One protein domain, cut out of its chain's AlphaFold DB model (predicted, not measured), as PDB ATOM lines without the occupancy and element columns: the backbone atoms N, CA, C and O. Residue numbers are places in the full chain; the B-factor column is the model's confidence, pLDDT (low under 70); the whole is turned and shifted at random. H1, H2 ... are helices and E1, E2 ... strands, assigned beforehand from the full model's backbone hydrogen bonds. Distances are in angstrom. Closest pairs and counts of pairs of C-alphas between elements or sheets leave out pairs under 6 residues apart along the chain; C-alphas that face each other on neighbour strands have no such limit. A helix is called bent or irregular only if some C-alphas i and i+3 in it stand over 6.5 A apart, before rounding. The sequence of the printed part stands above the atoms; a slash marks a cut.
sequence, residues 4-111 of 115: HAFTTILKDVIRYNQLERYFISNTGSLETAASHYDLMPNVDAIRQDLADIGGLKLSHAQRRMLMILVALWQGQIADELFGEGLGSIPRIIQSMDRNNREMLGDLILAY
ATOM      1  N   HIS A   4     276.421  81.262 114.695       87.56
ATOM      2  CA  HIS A   4     277.595  81.203 115.552       87.56
ATOM      3  C   HIS A   4     277.418  82.036 116.830       87.56
ATOM      4  O   HIS A   4     277.802  81.587 117.914       87.56
ATOM      5  N   ALA A   5     276.781  83.207 116.734       89.38
ATOM      6  CA  ALA A   5     276.476  84.050 117.887       89.38
ATOM      7  C   ALA A   5     275.491  83.353 118.836       89.38
ATOM      8  O   ALA A   5     275.752  83.284 120.037       89.38
ATOM      9  N   PHE A   6     274.422  82.746 118.304       91.38
ATOM     10  CA  PHE A   6     273.484  81.962 119.116       91.38
ATOM     11  C   PHE A   6     274.179  80.791 119.816       91.38
ATOM     12  O   PHE A   6     274.025  80.596 121.021       91.38
ATOM     13  N   THR A   7     274.995  80.038 119.074       92.38
ATOM     14  CA  THR A   7     275.754  78.903 119.618       92.38
ATOM     15  C   THR A   7     276.701  79.346 120.737       92.38
ATOM     16  O   THR A   7     276.817  78.661 121.751       92.38
ATOM     17  N   THR A   8     277.351  80.501 120.584       93.56
ATOM     18  CA  THR A   8     278.249  81.070 121.599       93.56
ATOM     19  C   THR A   8     277.485  81.445 122.867       93.56
ATOM     20  O   THR A   8     277.842  80.976 123.946       93.56
ATOM     21  N   ILE A   9     276.381  82.188 122.733       93.81
ATOM     22  CA  ILE A   9     275.527  82.579 123.865       93.81
ATOM     23  C   ILE A   9     275.002  81.339 124.592       93.81
ATOM     24  O   ILE A   9     275.078  81.259 125.814       93.81
ATOM     25  N   LEU A  10     274.525  80.335 123.855       94.19
ATOM     26  CA  LEU A  10     274.037  79.087 124.435       94.19
ATOM     27  C   LEU A  10     275.108  78.379 125.276       94.19
ATOM     28  O   LEU A  10     274.830  77.957 126.401       94.19
ATOM     29  N   LYS A  11     276.335  78.256 124.758       94.62
ATOM     30  CA  LYS A  11     277.449  77.668 125.515       94.62
ATOM     31  C   LYS A  11     277.753  78.472 126.775       94.62
ATOM     32  O   LYS A  11     277.955  77.877 127.831       94.62
ATOM     33  N   ASP A  12     277.744  79.797 126.688       95.00
ATOM     34  CA  ASP A  12     278.009  80.666 127.835       95.00
ATOM     35  C   ASP A  12     276.922  80.549 128.912       95.00
ATOM     36  O   ASP A  12     277.249  80.459 130.096       95.00
ATOM     37  N   VAL A  13     275.647  80.434 128.523       95.31
ATOM     38  CA  VAL A  13     274.529  80.163 129.445       95.31
ATOM     39  C   VAL A  13     274.736  78.835 130.178       95.31
ATOM     40  O   VAL A  13     274.563  78.770 131.402       95.31
ATOM     41  N   ILE A  14     275.111  77.780 129.441       95.00
ATOM     42  CA  ILE A  14     275.366  76.442 129.993       95.00
ATOM     43  C   ILE A  14     276.522  76.494 130.999       95.00
ATOM     44  O   ILE A  14     276.366  75.995 132.116       95.00
ATOM     45  N   ARG A  15     277.642  77.137 130.646       95.00
ATOM     46  CA  ARG A  15     278.822  77.265 131.519       95.00
ATOM     47  C   ARG A  15     278.547  78.103 132.759       95.00
ATOM     48  O   ARG A  15     278.882  77.698 133.868       95.00
ATOM     49  N   TYR A  16     277.901  79.258 132.596       94.94
ATOM     50  CA  TYR A  16     277.563  80.138 133.715       94.94
ATOM     51  C   TYR A  16     276.722  79.410 134.769       94.94
ATOM     52  O   TYR A  16     276.942  79.564 135.970       94.94
ATOM     53  N   ASN A  17     275.791  78.567 134.316       94.75
ATOM     54  CA  ASN A  17     274.930  77.783 135.189       94.75
ATOM     55  C   ASN A  17     275.522  76.422 135.596       94.75
ATOM     56  O   ASN A  17     274.861  75.701 136.343       94.75
ATOM     57  N   GLN A  18     276.749  76.081 135.184       94.69
ATOM     58  CA  GLN A  18     277.411  74.802 135.485       94.69
ATOM     59  C   GLN A  18     276.574  73.584 135.043       94.69
ATOM     60  O   GLN A  18     276.375  72.626 135.795       94.69
ATOM     61  N   LEU A  19     275.992  73.662 133.842       95.12
ATOM     62  CA  LEU A  19     275.065  72.659 133.314       95.12
ATOM     63  C   LEU A  19     275.717  71.676 132.338       95.12
ATOM     64  O   LEU A  19     275.012  70.857 131.760       95.12
ATOM     65  N   GLU A  20     277.035  71.709 132.152       94.19
ATOM     66  CA  GLU A  20     277.755  70.957 131.116       94.19
ATOM     67  C   GLU A  20     277.480  69.450 131.178       94.19
ATOM     68  O   GLU A  20     277.343  68.805 130.146       94.19
ATOM     69  N   ARG A  21     277.320  68.889 132.383       92.56
ATOM     70  CA  ARG A  21     276.953  67.474 132.594       92.56
ATOM     71  C   ARG A  21     275.620  67.096 131.934       92.56
ATOM     72  O   ARG A  21     275.432  65.942 131.553       92.56
ATOM     73  N   TYR A  22     274.698  68.048 131.827       93.94
ATOM     74  CA  TYR A  22     273.343  67.845 131.324       93.94
ATOM     75  C   TYR A  22     273.194  68.190 129.842       93.94
ATOM     76  O   TYR A  22     272.076  68.161 129.335       93.94
ATOM     77  N   PHE A  23     274.290  68.486 129.142       93.69
ATOM     78  CA  PHE A  23     274.301  68.688 127.698       93.69
ATOM     79  C   PHE A  23     275.359  67.794 127.062       93.69
ATOM     80  O   PHE A  23     276.491  67.704 127.528       93.69
ATOM     81  N   ILE A  24     274.983  67.123 125.982       91.06
ATOM     82  CA  ILE A  24     275.895  66.334 125.156       91.06
ATOM     83  C   ILE A  24     276.103  67.043 123.825       91.06
ATOM     84  O   ILE A  24     275.202  67.720 123.326       91.06
ATOM     85  N   SER A  25     277.302  66.883 123.268       88.31
ATOM     86  CA  SER A  25     277.605  67.284 121.901       88.31
ATOM     87  C   SER A  25     277.761  66.047 121.024       88.31
ATOM     88  O   SER A  25     278.471  65.111 121.400       88.31
ATOM     89  N   ASN A  26     277.194  66.071 119.817       80.88
ATOM     90  CA  ASN A  26     277.448  65.052 118.791       80.88
ATOM     91  C   ASN A  26     278.939  64.951 118.418       80.88
ATOM     92  O   ASN A  26     279.389  63.918 117.926       80.88
ATOM     93  N   THR A  27     279.711  66.012 118.659       74.81
ATOM     94  CA  THR A  27     281.150  66.084 118.366       74.81
ATOM     95  C   THR A  27     282.041  65.792 119.576       74.81
ATOM     96  O   THR A  27     283.264  65.864 119.463       74.81
ATOM     97  N   GLY A  28     281.459  65.435 120.729       78.75
ATOM     98  CA  GLY A  28     282.189  65.147 121.962       78.75
ATOM     99  C   GLY A  28     281.797  66.088 123.099       78.75
ATOM    100  O   GLY A  28     280.775  65.882 123.751       78.75
ATOM    101  N   SER A  29     282.617  67.104 123.375       80.69
ATOM    102  CA  SER A  29     282.370  68.051 124.472       80.69
ATOM    103  C   SER A  29     281.573  69.278 124.015       80.69
ATOM    104  O   SER A  29     281.545  69.613 122.827       80.69
ATOM    105  N   LEU A  30     280.973  69.989 124.977       86.56
ATOM    106  CA  LEU A  30     280.316  71.286 124.755       86.56
ATOM    107  C   LEU A  30     281.224  72.258 123.980       86.56
ATOM    108  O   LEU A  30     280.786  72.952 123.065       86.56
ATOM    109  N   GLU A  31     282.516  72.271 124.313       84.62
ATOM    110  CA  GLU A  31     283.518  73.151 123.710       84.62
ATOM    111  C   GLU A  31     283.659  72.920 122.205       84.62
ATOM    112  O   GLU A  31     283.728  73.875 121.434       84.62
ATOM    113  N   THR A  32     283.608  71.657 121.783       85.31
ATOM    114  CA  THR A  32     283.817  71.239 120.392       85.31
ATOM    115  C   THR A  32     282.584  71.349 119.494       85.31
ATOM    116  O   THR A  32     282.699  71.124 118.291       85.31
ATOM    117  N   ALA A  33     281.406  71.680 120.031       87.94
ATOM    118  CA  ALA A  33     280.208  71.889 119.214       87.94
ATOM    119  C   ALA A  33     280.390  73.105 118.289       87.94
ATOM    120  O   ALA A  33     280.642  74.209 118.771       87.94
ATOM    121  N   ALA A  34     280.284  72.936 116.974       86.75
ATOM    122  CA  ALA A  34     280.418  74.056 116.038       86.75
ATOM    123  C   ALA A  34     279.088  74.808 115.879       86.75
ATOM    124  O   ALA A  34     279.081  76.002 115.580       86.75
ATOM    125  N   SER A  35     277.980  74.107 116.120       89.62
ATOM    126  CA  SER A  35     276.622  74.616 116.023       89.62
ATOM    127  C   SER A  35     275.781  74.222 117.238       89.62
ATOM    128  O   SER A  35     275.996  73.185 117.862       89.62
ATOM    129  N   HIS A  36     274.769  75.025 117.552       87.69
ATOM    130  CA  HIS A  36     273.740  74.696 118.535       87.69
ATOM    131  C   HIS A  36     272.954  73.423 118.180       87.69
ATOM    132  O   HIS A  36     272.440  72.773 119.085       87.69
ATOM    133  N   TYR A  37     272.915  73.024 116.901       89.38
ATOM    134  CA  TYR A  37     272.350  71.738 116.471       89.38
ATOM    135  C   TYR A  37     273.183  70.528 116.913       89.38
ATOM    136  O   TYR A  37     272.661  69.416 116.984       89.38
ATOM    137  N   ASP A  38     274.467  70.727 117.222       90.75
ATOM    138  CA  ASP A  38     275.319  69.666 117.760       90.75
ATOM    139  C   ASP A  38     275.033  69.412 119.240       90.75
ATOM    140  O   ASP A  38     275.422  68.369 119.760       90.75
ATOM    141  N   LEU A  39     274.374  70.359 119.916       92.19
ATOM    142  CA  LEU A  39     274.080  70.310 121.339       92.19
ATOM    143  C   LEU A  39     272.669  69.792 121.583       92.19
ATOM    144  O   LEU A  39     271.702  70.212 120.947       92.19
ATOM    145  N   MET A  40     272.539  68.913 122.570       92.75
ATOM    146  CA  MET A  40     271.238  68.467 123.051       92.75
ATOM    147  C   MET A  40     271.272  68.171 124.552       92.75
ATOM    148  O   MET A  40     272.321  67.793 125.085       92.75
ATOM    149  N   PRO A  41     270.135  68.317 125.251       92.88
ATOM    150  CA  PRO A  41     270.029  67.882 126.633       92.88
ATOM    151  C   PRO A  41     270.325  66.387 126.797       92.88
ATOM    152  O   PRO A  41     269.760  65.545 126.100       92.88
ATOM    153  N   ASN A  42     271.158  66.045 127.776       94.00
ATOM    154  CA  ASN A  42     271.396  64.673 128.203       94.00
ATOM    155  C   ASN A  42     270.292  64.231 129.170       94.00
ATOM    156  O   ASN A  42     270.443  64.282 130.393       94.00
ATOM    157  N   VAL A  43     269.155  63.835 128.603       93.38
ATOM    158  CA  VAL A  43     267.948  63.465 129.358       93.38
ATOM    159  C   VAL A  43     268.218  62.332 130.346       93.38
ATOM    160  O   VAL A  43     267.708  62.372 131.464       93.38
ATOM    161  N   ASP A  44     269.051  61.359 129.980       93.38
ATOM    162  CA  ASP A  44     269.364  60.221 130.845       93.38
ATOM    163  C   ASP A  44     270.156  60.649 132.084       93.38
ATOM    164  O   ASP A  44     269.811  60.247 133.197       93.38
ATOM    165  N   ALA A  45     271.144  61.538 131.927       93.31
ATOM    166  CA  ALA A  45     271.868  62.109 133.064       93.31
ATOM    167  C   ALA A  45     270.946  62.930 133.982       93.31
ATOM    168  O   ALA A  45     271.045  62.832 135.205       93.31
ATOM    169  N   ILE A  46     270.019  63.707 133.407       94.44
ATOM    170  CA  ILE A  46     269.044  64.482 134.188       94.44
ATOM    171  C   ILE A  46     268.122  63.542 134.977       94.44
ATOM    172  O   ILE A  46     267.902  63.766 136.167       94.44
ATOM    173  N   ARG A  47     267.604  62.477 134.349       94.25
ATOM    174  CA  ARG A  47     266.752  61.470 135.011       94.25
ATOM    175  C   ARG A  47     267.485  60.759 136.134       94.25
ATOM    176  O   ARG A  47     266.913  60.584 137.208       94.25
ATOM    177  N   GLN A  48     268.728  60.359 135.884       93.69
ATOM    178  CA  GLN A  48     269.552  59.687 136.876       93.69
ATOM    179  C   GLN A  48     269.746  60.572 138.108       93.69
ATOM    180  O   GLN A  48     269.469  60.125 139.218       93.69
ATOM    181  N   ASP A  49     270.153  61.828 137.917       93.75
ATOM    182  CA  ASP A  49     270.398  62.742 139.032       93.75
ATOM    183  C   ASP A  49     269.089  63.131 139.744       93.75
ATOM    184  O   ASP A  49     269.077  63.270 140.962       93.75
ATOM    185  N   LEU A  50     267.959  63.247 139.034       91.75
ATOM    186  CA  LEU A  50     266.639  63.465 139.648       91.75
ATOM    187  C   LEU A  50     266.184  62.299 140.539       91.75
ATOM    188  O   LEU A  50     265.521  62.544 141.546       91.75
ATOM    189  N   ALA A  51     266.500  61.059 140.158       90.69
ATOM    190  CA  ALA A  51     266.148  59.858 140.913       90.69
ATOM    191  C   ALA A  51     267.090  59.592 142.100       90.69
ATOM    192  O   ALA A  51     266.756  58.803 142.987       90.69
ATOM    193  N   ASP A  52     268.263  60.224 142.111       91.88
ATOM    194  CA  ASP A  52     269.265  60.054 143.154       91.88
ATOM    195  C   ASP A  52     268.831  60.742 144.462       91.88
ATOM    196  O   ASP A  52     268.091  61.727 144.457       91.88
ATOM    197  N   ILE A  53     269.313  60.263 145.615       80.00
ATOM    198  CA  ILE A  53     268.858  60.745 146.943       80.00
ATOM    199  C   ILE A  53     269.113  62.256 147.127       80.00
ATOM    200  O   ILE A  53     268.394  62.935 147.859       80.00
ATOM    201  N   GLY A  54     270.133  62.792 146.452       77.44
ATOM    202  CA  GLY A  54     270.464  64.218 146.460       77.44
ATOM    203  C   GLY A  54     269.727  65.062 145.415       77.44
ATOM    204  O   GLY A  54     269.876  66.284 145.436       77.44
ATOM    205  N   GLY A  55     268.966  64.442 144.509       87.44
ATOM    206  CA  GLY A  55     268.377  65.099 143.349       87.44
ATOM    207  C   GLY A  55     269.419  65.770 142.442       87.44
ATOM    208  O   GLY A  55     270.629  65.534 142.526       87.44
ATOM    209  N   LEU A  56     268.942  66.694 141.604       89.00
ATOM    210  CA  LEU A  56     269.821  67.603 140.872       89.00
ATOM    211  C   LEU A  56     270.605  68.452 141.875       89.00
ATOM    212  O   LEU A  56     270.026  69.292 142.565       89.00
ATOM    213  N   LYS A  57     271.929  68.272 141.914       89.94
ATOM    214  CA  LYS A  57     272.867  69.038 142.755       89.94
ATOM    215  C   LYS A  57     273.087  70.454 142.205       89.94
ATOM    216  O   LYS A  57     274.213  70.882 141.977       89.94
ATOM    217  N   LEU A  58     271.988  71.152 141.948       90.81
ATOM    218  CA  LEU A  58     271.911  72.480 141.359       90.81
ATOM    219  C   LEU A  58     271.208  73.424 142.332       90.81
ATOM    220  O   LEU A  58     270.263  73.043 143.024       90.81
ATOM    221  N   SER A  59     271.621  74.687 142.337       90.31
ATOM    222  CA  SER A  59     270.845  75.745 142.981       90.31
ATOM    223  C   SER A  59     269.467  75.896 142.323       90.31
ATOM    224  O   SER A  59     269.242  75.478 141.183       90.31
ATOM    225  N   HIS A  60     268.535  76.555 143.017       87.75
ATOM    226  CA  HIS A  60     267.211  76.840 142.459       87.75
ATOM    227  C   HIS A  60     267.278  77.577 141.112       87.75
ATOM    228  O   HIS A  60     266.529  77.231 140.201       87.75
ATOM    229  N   ALA A  61     268.189  78.545 140.966       88.25
ATOM    230  CA  ALA A  61     268.360  79.307 139.730       88.25
ATOM    231  C   ALA A  61     268.892  78.428 138.585       88.25
ATOM    232  O   ALA A  61     268.301  78.402 137.506       88.25
ATOM    233  N   GLN A  62     269.925  77.623 138.850       92.69
ATOM    234  CA  GLN A  62     270.492  76.695 137.865       92.69
ATOM    235  C   GLN A  62     269.467  75.650 137.414       92.69
ATOM    236  O   GLN A  62     269.359  75.361 136.225       92.69
ATOM    237  N   ARG A  63     268.656  75.119 138.340       91.44
ATOM    238  CA  ARG A  63     267.577  74.176 138.008       91.44
ATOM    239  C   ARG A  63     266.513  74.815 137.113       91.44
ATOM    240  O   ARG A  63     266.025  74.165 136.193       91.44
ATOM    241  N   ARG A  64     266.149  76.077 137.371       90.19
ATOM    242  CA  ARG A  64     265.195  76.834 136.544       90.19
ATOM    243  C   ARG A  64     265.761  77.068 135.143       90.19
ATOM    244  O   ARG A  64     265.046  76.815 134.179       90.19
ATOM    245  N   MET A  65     267.032  77.461 135.031       93.06
ATOM    246  CA  MET A  65     267.697  77.601 133.733       93.06
ATOM    247  C   MET A  65     267.756  76.267 132.982       93.06
ATOM    248  O   MET A  65     267.360  76.217 131.822       93.06
ATOM    249  N   LEU A  66     268.167  75.178 133.643       93.62
ATOM    250  CA  LEU A  66     268.202  73.844 133.039       93.62
ATOM    251  C   LEU A  66     266.841  73.469 132.453       93.62
ATOM    252  O   LEU A  66     266.761  73.087 131.296       93.62
ATOM    253  N   MET A  67     265.769  73.628 133.226       91.31
ATOM    254  CA  MET A  67     264.417  73.330 132.760       91.31
ATOM    255  C   MET A  67     264.011  74.171 131.542       91.31
ATOM    256  O   MET A  67     263.455  73.609 130.603       91.31
ATOM    257  N   ILE A  68     264.309  75.478 131.518       90.94
ATOM    258  CA  ILE A  68     264.040  76.324 130.342       90.94
ATOM    259  C   ILE A  68     264.806  75.805 129.129       90.94
ATOM    260  O   ILE A  68     264.210  75.619 128.072       90.94
ATOM    261  N   LEU A  69     266.106  75.544 129.279       91.94
ATOM    262  CA  LEU A  69     266.920  75.053 128.176       91.94
ATOM    263  C   LEU A  69     266.413  73.697 127.676       91.94
ATOM    264  O   LEU A  69     266.275  73.527 126.477       91.94
ATOM    265  N   VAL A  70     266.043  72.753 128.546       91.56
ATOM    266  CA  VAL A  70     265.436  71.484 128.097       91.56
ATOM    267  C   VAL A  70     264.126  71.732 127.345       91.56
ATOM    268  O   VAL A  70     263.906  71.131 126.292       91.56
ATOM    269  N   ALA A  71     263.284  72.644 127.838       88.69
ATOM    270  CA  ALA A  71     262.002  72.967 127.220       88.69
ATOM    271  C   ALA A  71     262.147  73.585 125.819       88.69
ATOM    272  O   ALA A  71     261.289  73.346 124.970       88.69
ATOM    273  N   LEU A  72     263.233  74.328 125.561       84.69
ATOM    274  CA  LEU A  72     263.539  74.876 124.233       84.69
ATOM    275  C   LEU A  72     263.807  73.780 123.190       84.69
ATOM    276  O   LEU A  72     263.467  73.968 122.025       84.69
ATOM    277  N   TRP A  73     264.381  72.639 123.589       85.56
ATOM    278  CA  TRP A  73     264.570  71.495 122.688       85.56
ATOM    279  C   TRP A  73     263.314  70.630 122.620       85.56
ATOM    280  O   TRP A  73     262.848  70.302 121.532       85.56
ATOM    281  N   GLN A  74     262.796  70.212 123.778       83.69
ATOM    282  CA  GLN A  74     261.663  69.296 123.884       83.69
ATOM    283  C   GLN A  74     260.809  69.633 125.111       83.69
ATOM    284  O   GLN A  74     261.024  69.108 126.205       83.69
ATOM    285  N   GLY A  75     259.793  70.479 124.909       83.38
ATOM    286  CA  GLY A  75     258.849  70.891 125.955       83.38
ATOM    287  C   GLY A  75     258.217  69.717 126.705       83.38
ATOM    288  O   GLY A  75     258.238  69.699 127.927       83.38
ATOM    289  N   GLN A  76     257.767  68.679 125.992       86.44
ATOM    290  CA  GLN A  76     257.194  67.485 126.626       86.44
ATOM    291  C   GLN A  76     258.179  66.796 127.586       86.44
ATOM    292  O   GLN A  76     257.786  66.378 128.671       86.44
ATOM    293  N   ILE A  77     259.464  66.699 127.223       88.12
ATOM    294  CA  ILE A  77     260.473  66.099 128.104       88.12
ATOM    295  C   ILE A  77     260.692  66.970 129.340       88.12
ATOM    296  O   ILE A  77     260.814  66.440 130.441       88.12
ATOM    297  N   ALA A  78     260.735  68.296 129.193       87.88
ATOM    298  CA  ALA A  78     260.842  69.185 130.347       87.88
ATOM    299  C   ALA A  78     259.651  69.000 131.306       87.88
ATOM    300  O   ALA A  78     259.852  68.878 132.516       87.88
ATOM    301  N   ASP A  79     258.441  68.880 130.763       87.06
ATOM    302  CA  ASP A  79     257.225  68.632 131.536       87.06
ATOM    303  C   ASP A  79     257.308  67.294 132.294       87.06
ATOM    304  O   ASP A  79     257.029  67.240 133.492       87.06
ATOM    305  N   GLU A  80     257.754  66.226 131.623       89.56
ATOM    306  CA  GLU A  80     257.952  64.900 132.223       89.56
ATOM    307  C   GLU A  80     259.020  64.902 133.329       89.56
ATOM    308  O   GLU A  80     258.834  64.274 134.371       89.56
ATOM    309  N   LEU A  81     260.144  65.595 133.120       88.56
ATOM    310  CA  LEU A  81     261.274  65.612 134.056       88.56
ATOM    311  C   LEU A  81     261.016  66.485 135.284       88.56
ATOM    312  O   LEU A  81     261.423  66.142 136.394       88.56
ATOM    313  N   PHE A  82     260.392  67.646 135.089       87.12
ATOM    314  CA  PHE A  82     260.289  68.672 136.125       87.12
ATOM    315  C   PHE A  82     258.877  68.817 136.694       87.12
ATOM    316  O   PHE A  82     258.710  69.518 137.694       87.12
ATOM    317  N   GLY A  83     257.876  68.159 136.099       79.25
ATOM    318  CA  GLY A  83     256.469  68.288 136.490       79.25
ATOM    319  C   GLY A  83     255.916  69.701 136.275       79.25
ATOM    320  O   GLY A  83     254.882  70.061 136.837       79.25
ATOM    321  N   GLU A  84     256.624  70.522 135.503       68.12
ATOM    322  CA  GLU A  84     256.298  71.910 135.222       68.12
ATOM    323  C   GLU A  84     256.148  72.076 133.711       68.12
ATOM    324  O   GLU A  84     257.124  71.965 132.982       68.12
ATOM    325  N   GLY A  85     254.904  72.315 133.283       61.09
ATOM    326  CA  GLY A  85     254.516  72.507 131.886       61.09
ATOM    327  C   GLY A  85     255.207  73.691 131.198       61.09
ATOM    328  O   GLY A  85     255.522  74.674 131.867       61.09
ATOM    329  N   LEU A  86     255.240  73.729 129.859       63.53
ATOM    330  CA  LEU A  86     255.537  74.957 129.079       63.53
ATOM    331  C   LEU A  86     254.765  76.200 129.582       63.53
ATOM    332  O   LEU A  86     255.266  77.324 129.536       63.53
ATOM    333  N   GLY A  87     253.556  76.006 130.121       68.12
ATOM    334  CA  GLY A  87     252.738  77.069 130.712       68.12
ATOM    335  C   GLY A  87     253.331  77.739 131.961       68.12
ATOM    336  O   GLY A  87     252.884  78.825 132.330       68.12
ATOM    337  N   SER A  88     254.336  77.150 132.617       73.00
ATOM    338  CA  SER A  88     255.001  77.757 133.773       73.00
ATOM    339  C   SER A  88     256.211  78.620 133.401       73.00
ATOM    340  O   SER A  88     256.706  79.336 134.274       73.00
ATOM    341  N   ILE A  89     256.650  78.641 132.131       79.12
ATOM    342  CA  ILE A  89     257.817  79.418 131.671       79.12
ATOM    343  C   ILE A  89     257.761  80.892 132.111       79.12
ATOM    344  O   ILE A  89     258.738  81.355 132.697       79.12
ATOM    345  N   PRO A  90     256.649  81.641 131.957       82.94
ATOM    346  CA  PRO A  90     256.602  83.032 132.412       82.94
ATOM    347  C   PRO A  90     256.880  83.184 133.914       82.94
ATOM    348  O   PRO A  90     257.620  84.076 134.330       82.94
ATOM    349  N   ARG A  91     256.339  82.275 134.736       83.81
ATOM    350  CA  ARG A  91     256.558  82.251 136.190       83.81
ATOM    351  C   ARG A  91     258.004  81.889 136.531       83.81
ATOM    352  O   ARG A  91     258.587  82.481 137.436       83.81
ATOM    353  N   ILE A  92     258.581  80.934 135.803       83.50
ATOM    354  CA  ILE A  92     259.984  80.525 135.933       83.50
ATOM    355  C   ILE A  92     260.888  81.728 135.670       83.50
ATOM    356  O   ILE A  92     261.693  82.069 136.534       83.50
ATOM    357  N   ILE A  93     260.694  82.417 134.543       85.44
ATOM    358  CA  ILE A  93     261.472  83.600 134.155       85.44
ATOM    359  C   ILE A  93     261.355  84.701 135.213       85.44
ATOM    360  O   ILE A  93     262.364  85.278 135.610       85.44
ATOM    361  N   GLN A  94     260.151  84.969 135.727       85.62
ATOM    362  CA  GLN A  94     259.945  85.967 136.785       85.62
ATOM    363  C   GLN A  94     260.679  85.632 138.091       85.62
ATOM    364  O   GLN A  94     261.049  86.543 138.828       85.62
ATOM    365  N   SER A  95     260.892  84.346 138.374       85.56
ATOM    366  CA  SER A  95     261.593  83.885 139.577       85.56
ATOM    367  C   SER A  95     263.123  83.880 139.456       85.56
ATOM    368  O   SER A  95     263.806  83.650 140.452       85.56
ATOM    369  N   MET A  96     263.668  84.110 138.257       88.38
ATOM    370  CA  MET A  96     265.112  84.120 138.021       88.38
ATOM    371  C   MET A  96     265.750  85.428 138.495       88.38
ATOM    372  O   MET A  96     265.154  86.510 138.446       88.38
ATOM    373  N   ASP A  97     267.009  85.336 138.919       90.25
ATOM    374  CA  ASP A  97     267.825  86.512 139.184       90.25
ATOM    375  C   ASP A  97     268.039  87.345 137.905       90.25
ATOM    376  O   ASP A  97     267.660  86.970 136.791       90.25
ATOM    377  N   ARG A  98     268.592  88.547 138.074       91.94
ATOM    378  CA  ARG A  98     268.784  89.485 136.966       91.94
ATOM    379  C   ARG A  98     269.688  88.912 135.869       91.94
ATOM    380  O   ARG A  98     269.320  89.023 134.706       91.94
ATOM    381  N   ASN A  99     270.803  88.282 136.234       92.19
ATOM    382  CA  ASN A  99     271.791  87.804 135.266       92.19
ATOM    383  C   ASN A  99     271.202  86.684 134.408       92.19
ATOM    384  O   ASN A  99     271.300  86.713 133.188       92.19
ATOM    385  N   ASN A 100     270.514  85.734 135.042       91.62
ATOM    386  CA  ASN A 100     269.856  84.640 134.338       91.62
ATOM    387  C   ASN A 100     268.727  85.119 133.409       91.62
ATOM    388  O   ASN A 100     268.529  84.538 132.343       91.62
ATOM    389  N   ARG A 101     268.003  86.187 133.772       92.81
ATOM    390  CA  ARG A 101     267.009  86.809 132.879       92.81
ATOM    391  C   ARG A 101     267.649  87.521 131.692       92.81
ATOM    392  O   ARG A 101     267.126  87.397 130.591       92.81
ATOM    393  N   GLU A 102     268.740  88.250 131.914       93.44
ATOM    394  CA  GLU A 102     269.492  88.922 130.844       93.44
ATOM    395  C   GLU A 102     270.046  87.888 129.853       93.44
ATOM    396  O   GLU A 102     269.733  87.958 128.670       93.44
ATOM    397  N   MET A 103     270.717  86.845 130.349       93.38
ATOM    398  CA  MET A 103     271.245  85.751 129.528       93.38
ATOM    399  C   MET A 103     270.167  85.019 128.717       93.38
ATOM    400  O   MET A 103     270.369  84.708 127.544       93.38
ATOM    401  N   LEU A 104     269.008  84.741 129.321       91.88
ATOM    402  CA  LEU A 104     267.886  84.147 128.596       91.88
ATOM    403  C   LEU A 104     267.321  85.103 127.536       91.88
ATOM    404  O   LEU A 104     266.941  84.661 126.455       91.88
ATOM    405  N   GLY A 105     267.262  86.401 127.839       91.50
ATOM    406  CA  GLY A 105     266.865  87.434 126.885       91.50
ATOM    407  C   GLY A 105     267.789  87.462 125.670       91.50
ATOM    408  O   GLY A 105     267.301  87.403 124.543       91.50
ATOM    409  N   ASP A 106     269.103  87.460 125.898       92.25
ATOM    410  CA  ASP A 106     270.113  87.417 124.839       92.25
ATOM    411  C   ASP A 106     269.974  86.153 123.981       92.25
ATOM    412  O   ASP A 106     270.009  86.231 122.753       92.25
ATOM    413  N   LEU A 107     269.727  84.998 124.610       91.50
ATOM    414  CA  LEU A 107     269.495  83.736 123.907       91.50
ATOM    415  C   LEU A 107     268.250  83.797 123.007       91.50
ATOM    416  O   LEU A 107     268.306  83.386 121.849       91.50
ATOM    417  N   ILE A 108     267.130  84.321 123.517       89.31
ATOM    418  CA  ILE A 108     265.879  84.452 122.754       89.31
ATOM    419  C   ILE A 108     266.060  85.419 121.583       89.31
ATOM    420  O   ILE A 108     265.617  85.116 120.475       89.31
ATOM    421  N   LEU A 109     266.702  86.565 121.818       90.00
ATOM    422  CA  LEU A 109     266.938  87.579 120.791       90.00
ATOM    423  C   LEU A 109     267.881  87.078 119.698       90.00
ATOM    424  O   LEU A 109     267.698  87.444 118.544       90.00
ATOM    425  N   ALA A 110     268.859  86.243 120.048       89.19
ATOM    426  CA  ALA A 110     269.810  85.672 119.102       89.19
ATOM    427  C   ALA A 110     269.277  84.444 118.344       89.19
ATOM    428  O   ALA A 110     269.998  83.909 117.503       89.19
ATOM    429  N   TYR A 111     268.062  83.958 118.636       87.31
ATOM    430  CA  TYR A 111     267.559  82.717 118.047       87.31
ATOM    431  C   TYR A 111     267.437  82.819 116.510       87.31
ATOM    432  O   TYR A 111     266.725  83.698 116.010       87.31
TER     433      TYR A 111
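This is residues 4 to 111 of the 115 residues of an uncharacterized protein of Sneathiella chungangensis (UniProt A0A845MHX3). The model is a rounded, three-tiered helical body around H3, a helix that folds back on itself at a sharp kink near residue 74 and lies nearest to the middle, at the same tier as H1. To one side of this tier lie H2 and a small two-stranded hairpin, E1 and E2, with E2 by H3; to the other side lies H5, joined to H3 through H4, and H5 packs on H1. The printed part has 108 residues with five named helices and two named strands, in the order H1, E1, E2, H2, H3, H4, H5, and the sheet E1 - E2 is antiparallel. The class is mostly helix, and the whole is compact, with a radius of gyration of the C-alphas of 13.1 A and spans of 35 by 29 by 23 A.

The sheet is a hairpin of E1, residues 23 to 25, and E2, residues 39 to 41, antiparallel with 147 degrees between their N-to-C directions. Across it N 24 and O 40 are 2.9 A apart and N 40 and O 24 are 3.0 A apart, both within hydrogen-bond range. The C-alphas of Phe 23 and Pro 41, which face each other, are 4.5 A apart. H3, residues 60 to 82, has 4 pairs of C-alphas within 8 A of E2, and the closest, those of Pro 41 and Val 70, are 6.0 A apart. H3 has a kink of 145 degrees near residue 74; it is irregular, with C-alphas 73 and 76 at 9.3 A, and its line is a rough one. H2, residues 43 to 51, is close to H3 but not clearly touching, at a steep tilt of 58 degrees, opposite ways; the closest C-alphas, those of Arg 47 and Leu 81, are 6.9 A apart. H4, residues 86 to 95, is also irregular, with C-alphas 87 and 90 at 7.3 A and a rough line. H3 and H4 form a helical hairpin and touch, with the C-alphas of Gly 75 and Leu 86 closest at 6.1 A; they run opposite ways at a shallow tilt of 10 degrees. H5, residues 98 to 109, is close to H3 but not clearly touching, with the C-alphas of Met 65 and Asn 100 closest at 7.4 A; they run the same way at a shallow tilt of 33 degrees, only just short of steep. H1, residues 4 to 16, touches H5, which meets it with residues 103 to 107 alone; the closest C-alphas, those of Ile 9 and Leu 107, are 6.1 A apart. H1 and H5 run opposite ways at a shallow tilt of 23 degrees. H1 and H3 are near each other, with 10 pairs of C-alphas within 10 A, while H2 is apart from H1, H4 and H5. In H1, H2 and H5 every O i to N i+4 pair is within hydrogen-bond range; in H3 it is 16 of 19 and in H4 4 of 6.

H1 begins at C-alpha 4, (277.595, 81.203, 115.552), and measures 18.2 A from first to last C-alpha. E1 and E2 have 3 residues each. H2 measures 12.2 A. H3 is the longest helix by residues, with 23, yet its first and last C-alphas are 12.4 A apart; C-alpha 60 is at (267.211, 76.840, 142.459). H4 measures 15.1 A and H5 16.4 A, and H5 ends at C-alpha 109, (266.938, 87.579, 120.791).

The two C-alphas farthest apart, those of His 4 and Ile 53, are 38.5 A apart. The printed part, residues 4 to 111, has no cut. The link from E1 to E2, residues 26 to 38, is long. The mean pLDDT of the printed part is 88.5, and residues 84 to 87, of which 86 and 87 belong to H4, are under 70.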